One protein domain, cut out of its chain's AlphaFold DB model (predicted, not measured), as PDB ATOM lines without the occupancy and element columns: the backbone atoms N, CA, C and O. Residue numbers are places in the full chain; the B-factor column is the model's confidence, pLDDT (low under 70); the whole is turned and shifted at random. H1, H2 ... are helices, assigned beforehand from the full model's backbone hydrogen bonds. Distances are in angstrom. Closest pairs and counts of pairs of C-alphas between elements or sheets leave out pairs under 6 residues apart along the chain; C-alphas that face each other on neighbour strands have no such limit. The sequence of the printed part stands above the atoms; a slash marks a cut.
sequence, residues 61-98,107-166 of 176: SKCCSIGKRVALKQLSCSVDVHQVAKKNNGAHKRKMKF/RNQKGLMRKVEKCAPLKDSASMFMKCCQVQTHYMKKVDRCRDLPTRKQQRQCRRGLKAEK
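What this domain is: This is residues 61 to 98 and 107 to 166 of the 176 residues of the protein "uncharacterized protein LOC109485571" of Branchiostoma belcheri (UniProt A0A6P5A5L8). A long helix, H4, makes a spine, with H1 packed side by side along its middle and H5 folding back at its last end as a helical hairpin. Near the other end of H4, H2 runs off about perpendicular to it, residues 87 to 98 sticking out as a free arm, while H3 packs on H1. The printed part has 98 residues with five named helices, H1 to H5 in order, and no named strand; its class is all helix. It is loose, with a radius of gyration of the C-alphas of 17.0 A, and only just flat, spanning 53 by 35 by 17 A.

Where its parts are: H1, residues 61 to 72, begins at C-alpha 61 (33.477, 94.288, 107.654) and is 17.0 A long. H2, residues 79 to 95, measures 25.3 A and H3, residues 107 to 117, 15.5 A. H4, residues 123 to 145, is the longest at 33.1 A. H5, residues 152 to 164, measures 18.6 A and ends at C-alpha 164 (30.320, 81.295, 89.135).

How they stand to each other: H1 touches H4, the C-alphas of Gly 67 and Cys 133 closest at 4.2 A, running the same way at a shallow tilt of 32 degrees, only just short of steep. H1 also touches H3, closest at Ile 66 and Val 116, C-alphas 6.9 A apart, at a steep tilt of 42 degrees. H2 only just touches H3, with 3 pairs of C-alphas within 8 A, the closest those of Val 79 and Val 116 at 6.9 A. The hairpin of H4 and H5 has its closest C-alphas at Val 143 and Arg 159, 6.6 A apart. H5 is apart from H1, H2 and H3. In H1 to H5 every O i to N i+4 pair is within hydrogen-bond range.

The domain as a whole: The two C-alphas farthest apart, of Lys 95 and Lys 153, are 53.2 A apart. Residues 99 to 106 are cut out, with 15.9 A between C-alphas 98 and 107. Of the links printed whole, H3 to H4 is tight and the others are short. Mean pLDDT of the printed part is 84.5; residues under 70 include 85 to 94.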
ATOM      1  N   SER A  61      34.258  94.210 108.899       88.94
ATOM      2  CA  SER A  61      33.477  94.288 107.654       88.94
ATOM      3  C   SER A  61      33.924  95.444 106.751       88.94
ATOM      4  O   SER A  61      34.141  95.280 105.545       88.94
ATOM      5  N   LYS A  62      34.141  96.623 107.341       91.38
ATOM      6  CA  LYS A  62      34.628  97.807 106.633       91.38
ATOM      7  C   LYS A  62      36.069  97.606 106.180       91.38
ATOM      8  O   LYS A  62      36.384  97.942 105.038       91.38
ATOM      9  N   CYS A  63      36.905  96.984 107.005       91.44
ATOM     10  CA  CYS A  63      38.281  96.635 106.654       91.44
ATOM     11  C   CYS A  63      38.368  95.650 105.484       91.44
ATOM     12  O   CYS A  63      39.156  95.867 104.564       91.44
ATOM     13  N   CYS A  64      37.472  94.668 105.409       92.31
ATOM     14  CA  CYS A  64      37.357  93.800 104.240       92.31
ATOM     15  C   CYS A  64      37.014  94.585 102.957       92.31
ATOM     16  O   CYS A  64      37.617  94.371 101.903       92.31
ATOM     17  N   SER A  65      36.080  95.544 103.034       91.88
ATOM     18  CA  SER A  65      35.726  96.391 101.881       91.88
ATOM     19  C   SER A  65      36.896  97.269 101.415       91.88
ATOM     20  O   SER A  65      37.081  97.479 100.214       91.88
ATOM     21  N   ILE A  66      37.718  97.744 102.357       91.75
ATOM     22  CA  ILE A  66      38.938  98.502 102.074       91.75
ATOM     23  C   ILE A  66      39.968  97.582 101.409       91.75
ATOM     24  O   ILE A  66      40.493  97.955 100.364       91.75
ATOM     25  N   GLY A  67      40.182  96.367 101.927       90.75
ATOM     26  CA  GLY A  67      41.070  95.358 101.334       90.75
ATOM     27  C   GLY A  67      40.711  95.033  99.884       90.75
ATOM     28  O   GLY A  67      41.576  95.050  99.011       90.75
ATOM     29  N   LYS A  68      39.417  94.874  99.581       92.12
ATOM     30  CA  LYS A  68      38.944  94.694  98.198       92.12
ATOM     31  C   LYS A  68      39.314  95.877  97.298       92.12
ATOM     32  O   LYS A  68      39.760  95.675  96.173       92.12
ATOM     33  N   ARG A  69      39.167  97.119  97.778       91.06
ATOM     34  CA  ARG A  69      39.550  98.324  97.012       91.06
ATOM     35  C   ARG A  69      41.062  98.438  96.815       91.06
ATOM     36  O   ARG A  69      41.483  98.896  95.760       91.06
ATOM     37  N   VAL A  70      41.856  98.051  97.813       90.19
ATOM     38  CA  VAL A  70      43.327  98.019  97.737       90.19
ATOM     39  C   VAL A  70      43.772  97.051  96.640       90.19
ATOM     40  O   VAL A  70      44.523  97.452  95.754       90.19
ATOM     41  N   ALA A  71      43.214  95.839  96.620       89.56
ATOM     42  CA  ALA A  71      43.503  94.843  95.592       89.56
ATOM     43  C   ALA A  71      43.058  95.276  94.183       89.56
ATOM     44  O   ALA A  71      43.794  95.088  93.220       89.56
ATOM     45  N   LEU A  72      41.888  95.916  94.044       87.75
ATOM     46  CA  LEU A  72      41.430  96.463  92.755       87.75
ATOM     47  C   LEU A  72      42.358  97.550  92.201       87.75
ATOM     48  O   LEU A  72      42.462  97.708  90.990       87.75
ATOM     49  N   LYS A  73      43.027  98.297  93.083       86.12
ATOM     50  CA  LYS A  73      44.041  99.291  92.712       86.12
ATOM     51  C   LYS A  73      45.449  98.700  92.581       86.12
ATOM     52  O   LYS A  73      46.390  99.473  92.446       86.12
ATOM     53  N   GLN A  74      45.589  97.373  92.656       84.56
ATOM     54  CA  GLN A  74      46.865  96.654  92.581       84.56
ATOM     55  C   GLN A  74      47.905  97.156  93.600       84.56
ATOM     56  O   GLN A  74      49.104  97.184  93.342       84.56
ATOM     57  N   LEU A  75      47.439  97.574  94.778       85.81
ATOM     58  CA  LEU A  75      48.306  97.987  95.879       85.81
ATOM     59  C   LEU A  75      48.669  96.780  96.750       85.81
ATOM     60  O   LEU A  75      47.959  95.772  96.757       85.81
ATOM     61  N   SER A  76      49.754  96.886  97.522       85.44
ATOM     62  CA  SER A  76      50.164  95.809  98.429       85.44
ATOM     63  C   SER A  76      49.100  95.540  99.504       85.44
ATOM     64  O   SER A  76      48.406  96.440  99.975       85.44
ATOM     65  N   CYS A  77      48.953  94.277  99.901       86.81
ATOM     66  CA  CYS A  77      47.995  93.869 100.935       86.81
ATOM     67  C   CYS A  77      48.568  93.926 102.360       86.81
ATOM     68  O   CYS A  77      47.827  93.689 103.309       86.81
ATOM     69  N   SER A  78      49.861  94.223 102.519       83.62
ATOM     70  CA  SER A  78      50.510  94.339 103.828       83.62
ATOM     71  C   SER A  78      50.392  95.764 104.361       83.62
ATOM     72  O   SER A  78      50.738  96.726 103.674       83.62
ATOM     73  N   VAL A  79      49.914  95.888 105.598       75.00
ATOM     74  CA  VAL A  79      49.809  97.164 106.316       75.00
ATOM     75  C   VAL A  79      51.197  97.751 106.605       75.00
ATOM     76  O   VAL A  79      51.371  98.965 106.522       75.00
ATOM     77  N   ASP A  80      52.200  96.909 106.855       75.25
ATOM     78  CA  ASP A  80      53.559  97.337 107.213       75.25
ATOM     79  C   ASP A  80      54.290  97.968 106.027       75.25
ATOM     80  O   ASP A  80      54.889  99.039 106.148       75.25
ATOM     81  N   VAL A  81      54.146  97.372 104.839       76.12
ATOM     82  CA  VAL A  81      54.695  97.918 103.584       76.12
ATOM     83  C   VAL A  81      54.180  99.339 103.337       76.12
ATOM     84  O   VAL A  81      54.923 100.220 102.900       76.12
ATOM     85  N   HIS A  82      52.916  99.596 103.678       69.12
ATOM     86  CA  HIS A  82      52.304 100.917 103.541       69.12
ATOM     87  C   HIS A  82      52.880 101.947 104.514       69.12
ATOM     88  O   HIS A  82      53.060 103.111 104.143       69.12
ATOM     89  N   GLN A  83      53.206 101.534 105.740       69.88
ATOM     90  CA  GLN A  83      53.838 102.409 106.727       69.88
ATOM     91  C   GLN A  83      55.280 102.757 106.338       69.88
ATOM     92  O   GLN A  83      55.675 103.924 106.431       69.88
ATOM     93  N   VAL A  84      56.045 101.783 105.839       70.88
ATOM     94  CA  VAL A  84      57.416 101.993 105.349       70.88
ATOM     95  C   VAL A  84      57.424 102.935 104.143       70.88
ATOM     96  O   VAL A  84      58.158 103.925 104.133       70.88
ATOM     97  N   ALA A  85      56.533 102.718 103.168       66.94
ATOM     98  CA  ALA A  85      56.414 103.581 101.993       66.94
ATOM     99  C   ALA A  85      56.107 105.045 102.361       66.94
ATOM    100  O   ALA A  85      56.597 105.969 101.708       66.94
ATOM    101  N   LYS A  86      55.320 105.281 103.418       68.06
ATOM    102  CA  LYS A  86      55.012 106.628 103.923       68.06
ATOM    103  C   LYS A  86      56.236 107.300 104.551       68.06
ATOM    104  O   LYS A  86      56.490 108.469 104.252       68.06
ATOM    105  N   LYS A  87      56.990 106.577 105.388       67.56
ATOM    106  CA  LYS A  87      58.202 107.092 106.052       67.56
ATOM    107  C   LYS A  87      59.284 107.454 105.029       67.56
ATOM    108  O   LYS A  87      59.783 108.579 105.046       67.56
ATOM    109  N   ASN A  88      59.544 106.565 104.072       69.25
ATOM    110  CA  ASN A  88      60.591 106.764 103.067       69.25
ATOM    111  C   ASN A  88      60.253 107.911 102.099       69.25
ATOM    112  O   ASN A  88      61.097 108.764 101.826       69.25
ATOM    113  N   ASN A  89      58.994 108.015 101.652       67.19
ATOM    114  CA  ASN A  89      58.567 109.128 100.796       67.19
ATOM    115  C   ASN A  89      58.580 110.484 101.520       67.19
ATOM    116  O   ASN A  89      58.854 111.509 100.895       67.19
ATOM    117  N   GLY A  90      58.276 110.516 102.822       65.31
ATOM    118  CA  GLY A  90      58.323 111.743 103.618       65.31
ATOM    119  C   GLY A  90      59.743 112.289 103.767       65.31
ATOM    120  O   GLY A  90      59.967 113.479 103.550       65.31
ATOM    121  N   ALA A  91      60.703 111.413 104.074       65.38
ATOM    122  CA  ALA A  91      62.112 111.781 104.193       65.38
ATOM    123  C   ALA A  91      62.688 112.284 102.859       65.38
ATOM    124  O   ALA A  91      63.316 113.340 102.820       65.38
ATOM    125  N   HIS A  92      62.400 111.589 101.755       66.31
ATOM    126  CA  HIS A  92      62.867 111.985 100.424       66.31
ATOM    127  C   HIS A  92      62.280 113.330  99.969       66.31
ATOM    128  O   HIS A  92      63.003 114.195  99.479       66.31
ATOM    129  N   LYS A  93      60.972 113.560 100.169       65.19
ATOM    130  CA  LYS A  93      60.330 114.835  99.799       65.19
ATOM    131  C   LYS A  93      60.881 116.031 100.576       65.19
ATOM    132  O   LYS A  93      61.035 117.094  99.985       65.19
ATOM    133  N   ARG A  94      61.173 115.859 101.871       67.31
ATOM    134  CA  ARG A  94      61.769 116.914 102.710       67.31
ATOM    135  C   ARG A  94      63.175 117.284 102.243       67.31
ATOM    136  O   ARG A  94      63.504 118.461 102.229       67.31
ATOM    137  N   LYS A  95      63.971 116.295 101.821       71.50
ATOM    138  CA  LYS A  95      65.330 116.520 101.308       71.50
ATOM    139  C   LYS A  95      65.342 117.201  99.935       71.50
ATOM    140  O   LYS A  95      66.159 118.079  99.707       71.50
ATOM    141  N   MET A  96      64.406 116.846  99.053       69.25
ATOM    142  CA  MET A  96      64.397 117.319  97.661       69.25
ATOM    143  C   MET A  96      63.623 118.629  97.418       69.25
ATOM    144  O   MET A  96      63.441 118.997  96.265       69.25
ATOM    145  N   LYS A  97      63.134 119.318  98.466       67.19
ATOM    146  CA  LYS A  97      62.380 120.593  98.369       67.19
ATOM    147  C   LYS A  97      61.338 120.616  97.234       67.19
ATOM    148  O   LYS A  97      61.205 121.601  96.516       67.19
ATOM    149  N   PHE A  98      60.587 119.526  97.046       65.38
ATOM    150  CA  PHE A  98      59.525 119.499  96.036       65.38
ATOM    151  C   PHE A  98      58.391 120.452  96.450       65.38
ATOM    152  O   PHE A  98      57.474 120.060  97.175       65.38
ATOM    153  N   ARG A 107      46.459 111.611  95.582       68.31
ATOM    154  CA  ARG A 107      45.532 112.022  96.661       68.31
ATOM    155  C   ARG A 107      44.554 110.904  97.023       68.31
ATOM    156  O   ARG A 107      44.395 110.566  98.198       68.31
ATOM    157  N   ASN A 108      43.966 110.265  96.013       74.44
ATOM    158  CA  ASN A 108      43.014 109.166  96.198       74.44
ATOM    159  C   ASN A 108      43.674 107.903  96.766       74.44
ATOM    160  O   ASN A 108      43.048 107.165  97.533       74.44
ATOM    161  N   GLN A 109      44.930 107.643  96.399       80.19
ATOM    162  CA  GLN A 109      45.730 106.565  96.976       80.19
ATOM    163  C   GLN A 109      46.025 106.856  98.452       80.19
ATOM    164  O   GLN A 109      45.665 106.062  99.312       80.19
ATOM    165  N   LYS A 110      46.554 108.040  98.771       80.31
ATOM    166  CA  LYS A 110      46.858 108.479 100.144       80.31
ATOM    167  C   LYS A 110      45.631 108.438 101.059       80.31
ATOM    168  O   LYS A 110      45.727 107.991 102.200       80.31
ATOM    169  N   GLY A 111      44.464 108.837 100.551       84.94
ATOM    170  CA  GLY A 111      43.193 108.735 101.271       84.94
ATOM    171  C   GLY A 111      42.765 107.291 101.555       84.94
ATOM    172  O   GLY A 111      42.233 107.011 102.629       84.94
ATOM    173  N   LEU A 112      43.018 106.360 100.629       86.00
ATOM    174  CA  LEU A 112      42.786 104.931 100.856       86.00
ATOM    175  C   LEU A 112      43.764 104.372 101.898       86.00
ATOM    176  O   LEU A 112      43.344 103.646 102.791       86.00
ATOM    177  N   MET A 113      45.028 104.781 101.847       84.81
ATOM    178  CA  MET A 113      46.082 104.331 102.765       84.81
ATOM    179  C   MET A 113      45.804 104.775 104.205       84.81
ATOM    180  O   MET A 113      45.862 103.965 105.121       84.81
ATOM    181  N   ARG A 114      45.342 106.017 104.401       86.12
ATOM    182  CA  ARG A 114      44.843 106.493 105.708       86.12
ATOM    183  C   ARG A 114      43.678 105.656 106.249       86.12
ATOM    184  O   ARG A 114      43.464 105.603 107.454       86.12
ATOM    185  N   LYS A 115      42.877 105.033 105.377       88.44
ATOM    186  CA  LYS A 115      41.799 104.124 105.801       88.44
ATOM    187  C   LYS A 115      42.335 102.742 106.171       88.44
ATOM    188  O   LYS A 115      41.785 102.143 107.086       88.44
ATOM    189  N   VAL A 116      43.391 102.270 105.506       88.06
ATOM    190  CA  VAL A 116      44.096 101.026 105.864       88.06
ATOM    191  C   VAL A 116      44.728 101.144 107.251       88.06
ATOM    192  O   VAL A 116      44.589 100.228 108.050       88.06
ATOM    193  N   GLU A 117      45.314 102.297 107.588       87.06
ATOM    194  CA  GLU A 117      45.880 102.557 108.925       87.06
ATOM    195  C   GLU A 117      44.849 102.345 110.049       87.06
ATOM    196  O   GLU A 117      45.178 101.822 111.105       87.06
ATOM    197  N   LYS A 118      43.569 102.653 109.806       88.62
ATOM    198  CA  LYS A 118      42.481 102.450 110.782       88.62
ATOM    199  C   LYS A 118      42.055 100.985 110.955       88.62
ATOM    200  O   LYS A 118      41.269 100.690 111.853       88.62
ATOM    201  N   CYS A 119      42.544 100.094 110.095       88.56
ATOM    202  CA  CYS A 119      42.384  98.643 110.200       88.56
ATOM    203  C   CYS A 119      43.593  97.962 110.853       88.56
ATOM    204  O   CYS A 119      43.520  96.781 111.149       88.56
ATOM    205  N   ALA A 120      44.691  98.688 111.081       83.94
ATOM    206  CA  ALA A 120      45.879  98.177 111.756       83.94
ATOM    207  C   ALA A 120      45.737  97.932 113.276       83.94
ATOM    208  O   ALA A 120      46.350  96.983 113.756       83.94
ATOM    209  N   PRO A 121      44.991  98.742 114.065       83.12
ATOM    210  CA  PRO A 121      45.113  98.697 115.525       83.12
ATOM    211  C   PRO A 121      44.447  97.479 116.178       83.12
ATOM    212  O   PRO A 121      44.764  97.170 117.320       83.12
ATOM    213  N   LEU A 122      43.526  96.794 115.489       84.12
ATOM    214  CA  LEU A 122      42.865  95.590 116.002       84.12
ATOM    215  C   LEU A 122      43.303  94.374 115.182       84.12
ATOM    216  O   LEU A 122      43.237  94.403 113.952       84.12
ATOM    217  N   LYS A 123      43.693  93.286 115.856       84.44
ATOM    218  CA  LYS A 123      44.157  92.046 115.205       84.44
ATOM    219  C   LYS A 123      43.112  91.473 114.239       84.44
ATOM    220  O   LYS A 123      43.450  91.132 113.104       84.44
ATOM    221  N   ASP A 124      41.842  91.450 114.636       85.88
ATOM    222  CA  ASP A 124      40.764  90.875 113.817       85.88
ATOM    223  C   ASP A 124      40.505  91.681 112.547       85.88
ATOM    224  O   ASP A 124      40.309  91.128 111.461       85.88
ATOM    225  N   SER A 125      40.530  93.010 112.659       87.19
ATOM    226  CA  SER A 125      40.290  93.886 111.517       87.19
ATOM    227  C   SER A 125      41.482  93.896 110.554       87.19
ATOM    228  O   SER A 125      41.266  93.899 109.337       87.19
ATOM    229  N   ALA A 126      42.711  93.785 111.070       86.75
ATOM    230  CA  ALA A 126      43.926  93.613 110.277       86.75
ATOM    231  C   ALA A 126      43.928  92.270 109.525       86.75
ATOM    232  O   ALA A 126      44.142  92.235 108.310       86.75
ATOM    233  N   SER A 127      43.607  91.171 110.215       88.81
ATOM    234  CA  SER A 127      43.487  89.834 109.617       88.81
ATOM    235  C   SER A 127      42.423  89.805 108.515       88.81
ATOM    236  O   SER A 127      42.689  89.370 107.392       88.81
ATOM    237  N   MET A 128      41.237  90.361 108.779       89.69
ATOM    238  CA  MET A 128      40.157  90.440 107.789       89.69
ATOM    239  C   MET A 128      40.507  91.326 106.591       89.69
ATOM    240  O   MET A 128      40.157  90.992 105.456       89.69
ATOM    241  N   PHE A 129      41.218  92.434 106.810       91.88
ATOM    242  CA  PHE A 129      41.743  93.260 105.727       91.88
ATOM    243  C   PHE A 129      42.671  92.453 104.811       91.88
ATOM    244  O   PHE A 129      42.445  92.424 103.597       91.88
ATOM    245  N   MET A 130      43.671  91.770 105.382       91.06
ATOM    246  CA  MET A 130      44.645  90.987 104.619       91.06
ATOM    247  C   MET A 130      43.973  89.857 103.841       91.06
ATOM    248  O   MET A 130      44.176  89.760 102.631       91.06
ATOM    249  N   LYS A 131      43.106  89.069 104.495       91.38
ATOM    250  CA  LYS A 131      42.344  87.981 103.859       91.38
ATOM    251  C   LYS A 131      41.549  88.492 102.658       91.38
ATOM    252  O   LYS A 131      41.694  87.986 101.547       91.38
ATOM    253  N   CYS A 132      40.748  89.543 102.844       91.00
ATOM    254  CA  CYS A 132      39.929  90.085 101.760       91.00
ATOM    255  C   CYS A 132      40.760  90.708 100.631       91.00
ATOM    256  O   CYS A 132      40.359  90.628  99.469       91.00
ATOM    257  N   CYS A 133      41.906  91.314 100.950       93.31
ATOM    258  CA  CYS A 133      42.822  91.836  99.943       93.31
ATOM    259  C   CYS A 133      43.453  90.702  99.120       93.31
ATOM    260  O   CYS A 133      43.375  90.726  97.896       93.31
ATOM    261  N   GLN A 134      43.996  89.667  99.764       92.25
ATOM    262  CA  GLN A 134      44.628  88.529  99.087       92.25
ATOM    263  C   GLN A 134      43.646  87.752  98.204       92.25
ATOM    264  O   GLN A 134      43.958  87.476  97.044       92.25
ATOM    265  N   VAL A 135      42.441  87.462  98.711       90.94
ATOM    266  CA  VAL A 135      41.380  86.798  97.935       90.94
ATOM    267  C   VAL A 135      41.047  87.604  96.681       90.94
ATOM    268  O   VAL A 135      40.971  87.053  95.581       90.94
ATOM    269  N   GLN A 136      40.895  88.923  96.822       90.12
ATOM    270  CA  GLN A 136      40.597  89.794  95.692       90.12
ATOM    271  C   GLN A 136      41.768  89.868  94.700       90.12
ATOM    272  O   GLN A 136      41.534  89.837  93.493       90.12
ATOM    273  N   THR A 137      43.014  89.914  95.175       90.19
ATOM    274  CA  THR A 137      44.218  89.897  94.330       90.19
ATOM    275  C   THR A 137      44.324  88.595  93.541       90.19
ATOM    276  O   THR A 137      44.575  88.624  92.338       90.19
ATOM    277  N   HIS A 138      44.077  87.447  94.174       90.94
ATOM    278  CA  HIS A 138      44.062  86.156  93.488       90.94
ATOM    279  C   HIS A 138      42.962  86.098  92.419       90.94
ATOM    280  O   HIS A 138      43.209  85.668  91.293       90.94
ATOM    281  N   TYR A 139      41.768  86.608  92.732       89.31
ATOM    282  CA  TYR A 139      40.689  86.729  91.755       89.31
ATOM    283  C   TYR A 139      41.075  87.637  90.573       89.31
ATOM    284  O   TYR A 139      40.809  87.280  89.428       89.31
ATOM    285  N   MET A 140      41.746  88.769  90.810       89.06
ATOM    286  CA  MET A 140      42.253  89.634  89.733       89.06
ATOM    287  C   MET A 140      43.281  88.917  88.856       89.06
ATOM    288  O   MET A 140      43.116  88.918  87.642       89.06
ATOM    289  N   LYS A 141      44.234  88.182  89.442       91.44
ATOM    290  CA  LYS A 141      45.176  87.345  88.676       91.44
ATOM    291  C   LYS A 141      44.461  86.316  87.797       91.44
ATOM    292  O   LYS A 141      44.839  86.113  86.649       91.44
ATOM    293  N   LYS A 142      43.402  85.668  88.304       91.00
ATOM    294  CA  LYS A 142      42.563  84.769  87.490       91.00
ATOM    295  C   LYS A 142      41.913  85.515  86.317       91.00
ATOM    296  O   LYS A 142      41.896  84.996  85.207       91.00
ATOM    297  N   VAL A 143      41.388  86.718  86.559       90.62
ATOM    298  CA  VAL A 143      40.775  87.556  85.516       90.62
ATOM    299  C   VAL A 143      41.796  87.984  84.463       90.62
ATOM    300  O   VAL A 143      41.452  87.986  83.281       90.62
ATOM    301  N   ASP A 144      43.021  88.313  84.868       92.12
ATOM    302  CA  ASP A 144      44.098  88.682  83.950       92.12
ATOM    303  C   ASP A 144      44.521  87.489  83.087       92.12
ATOM    304  O   ASP A 144      44.541  87.627  81.872       92.12
ATOM    305  N   ARG A 145      44.642  86.278  83.653       93.75
ATOM    306  CA  ARG A 145      44.856  85.052  82.853       93.75
ATOM    307  C   ARG A 145      43.765  84.805  81.809       93.75
ATOM    308  O   ARG A 145      44.031  84.271  80.740       93.75
ATOM    309  N   CYS A 146      42.521  85.207  82.082       93.88
ATOM    310  CA  CYS A 146      41.462  85.131  81.075       93.88
ATOM    311  C   CYS A 146      41.634  86.141  79.930       93.88
ATOM    312  O   CYS A 146      40.926  86.013  78.937       93.88
ATOM    313  N   ARG A 147      42.455  87.190  80.075       93.19
ATOM    314  CA  ARG A 147      42.757  88.156  79.003       93.19
ATOM    315  C   ARG A 147      43.802  87.613  78.037       93.19
ATOM    316  O   ARG A 147      43.717  87.938  76.861       93.19
ATOM    317  N   ASP A 148      44.688  86.752  78.524       94.75
ATOM    318  CA  ASP A 148      45.785  86.165  77.747       94.75
ATOM    319  C   ASP A 148      45.316  85.060  76.778       94.75
ATOM    320  O   ASP A 148      46.085  84.571  75.958       94.75
ATOM    321  N   LEU A 149      44.039  84.659  76.841       95.38
ATOM    322  CA  LEU A 149      43.469  83.668  75.926       95.38
ATOM    323  C   LEU A 149      43.302  84.244  74.505       95.38
ATOM    324  O   LEU A 149      42.808  85.370  74.361       95.38
ATOM    325  N   PRO A 150      43.599  83.456  73.453       93.69
ATOM    326  CA  PRO A 150      43.689  83.946  72.076       93.69
ATOM    327  C   PRO A 150      42.338  84.383  71.500       93.69
ATOM    328  O   PRO A 150      42.260  85.335  70.727       93.69
ATOM    329  N   THR A 151      41.239  83.721  71.875       97.00
ATOM    330  CA  THR A 151      39.919  83.986  71.284       97.00
ATOM    331  C   THR A 151      38.980  84.692  72.260       97.00
ATOM    332  O   THR A 151      38.772  84.228  73.383       97.00
ATOM    333  N   ARG A 152      38.256  85.730  71.803       94.81
ATOM    334  CA  ARG A 152      37.223  86.423  72.612       94.81
ATOM    335  C   ARG A 152      36.169  85.480  73.214       94.81
ATOM    336  O   ARG A 152      35.700  85.720  74.329       94.81
ATOM    337  N   LYS A 153      35.803  84.397  72.513       96.31
ATOM    338  CA  LYS A 153      34.870  83.364  73.007       96.31
ATOM    339  C   LYS A 153      35.421  82.665  74.256       96.31
ATOM    340  O   LYS A 153      34.717  82.586  75.263       96.31
ATOM    341  N   GLN A 154      36.692  82.260  74.221       94.12
ATOM    342  CA  GLN A 154      37.391  81.638  75.348       94.12
ATOM    343  C   GLN A 154      37.543  82.622  76.518       94.12
ATOM    344  O   GLN A 154      37.222  82.274  77.654       94.12
ATOM    345  N   GLN A 155      37.898  83.885  76.248       94.31
ATOM    346  CA  GLN A 155      37.963  84.930  77.280       94.31
ATOM    347  C   GLN A 155      36.612  85.114  77.996       94.31
ATOM    348  O   GLN A 155      36.547  85.206  79.227       94.31
ATOM    349  N   ARG A 156      35.503  85.149  77.240       93.69
ATOM    350  CA  ARG A 156      34.145  85.289  77.793       93.69
ATOM    351  C   ARG A 156      33.752  84.078  78.636       93.69
ATOM    352  O   ARG A 156      33.182  84.264  79.711       93.69
ATOM    353  N   GLN A 157      34.053  82.866  78.169       94.75
ATOM    354  CA  GLN A 157      33.776  81.625  78.895       94.75
ATOM    355  C   GLN A 157      34.584  81.545  80.197       94.75
ATOM    356  O   GLN A 157      34.003  81.315  81.255       94.75
ATOM    357  N   CYS A 158      35.876  81.877  80.148       93.94
ATOM    358  CA  CYS A 158      36.751  81.965  81.318       93.94
ATOM    359  C   CYS A 158      36.197  82.947  82.365       93.94
ATOM    360  O   CYS A 158      35.971  82.585  83.519       93.94
ATOM    361  N   ARG A 159      35.840  84.177  81.956       91.44
ATOM    362  CA  ARG A 159      35.245  85.173  82.868       91.44
ATOM    363  C   ARG A 159      33.893  84.740  83.443       91.44
ATOM    364  O   ARG A 159      33.559  85.152  84.553       91.44
ATOM    365  N   ARG A 160      33.095  83.956  82.708       91.00
ATOM    366  CA  ARG A 160      31.833  83.384  83.212       91.00
ATOM    367  C   ARG A 160      32.097  82.332  84.291       91.00
ATOM    368  O   ARG A 160      31.484  82.430  85.349       91.00
ATOM    369  N   GLY A 161      33.053  81.427  84.070       89.56
ATOM    370  CA  GLY A 161      33.476  80.440  85.071       89.56
ATOM    371  C   GLY A 161      33.948  81.098  86.369       89.56
ATOM    372  O   GLY A 161      33.449  80.786  87.445       89.56
ATOM    373  N   LEU A 162      34.793  82.131  86.268       88.94
ATOM    374  CA  LEU A 162      35.257  82.882  87.442       88.94
ATOM    375  C   LEU A 162      34.142  83.612  88.201       88.94
ATOM    376  O   LEU A 162      34.251  83.822  89.407       88.94
ATOM    377  N   LYS A 163      33.074  84.045  87.514       83.31
ATOM    378  CA  LYS A 163      31.911  84.655  88.176       83.31
ATOM    379  C   LYS A 163      31.097  83.624  88.954       83.31
ATOM    380  O   LYS A 163      30.597  83.981  90.016       83.31
ATOM    381  N   ALA A 164      30.978  82.400  88.440       79.31
ATOM    382  CA  ALA A 164      30.320  81.295  89.135       79.31
ATOM    383  C   ALA A 164      31.119  80.853  90.373       79.31
ATOM    384  O   ALA A 164      30.536  80.568  91.410       79.31
ATOM    385  N   GLU A 165      32.452  80.910  90.298       72.88
ATOM    386  CA  GLU A 165      33.363  80.577  91.402       72.88
ATOM    387  C   GLU A 165      33.443  81.663  92.493       72.88
ATOM    388  O   GLU A 165      34.118  81.473  93.504       72.88
ATOM    389  N   LYS A 166      32.812  82.839  92.316       64.75
ATOM    390  CA  LYS A 166      32.970  83.945  93.272       64.75
ATOM    391  C   LYS A 166      32.573  83.499  94.689       64.75
ATOM    392  O   LYS A 166      31.396  83.212  94.918       64.75
TER     393      LYS A 166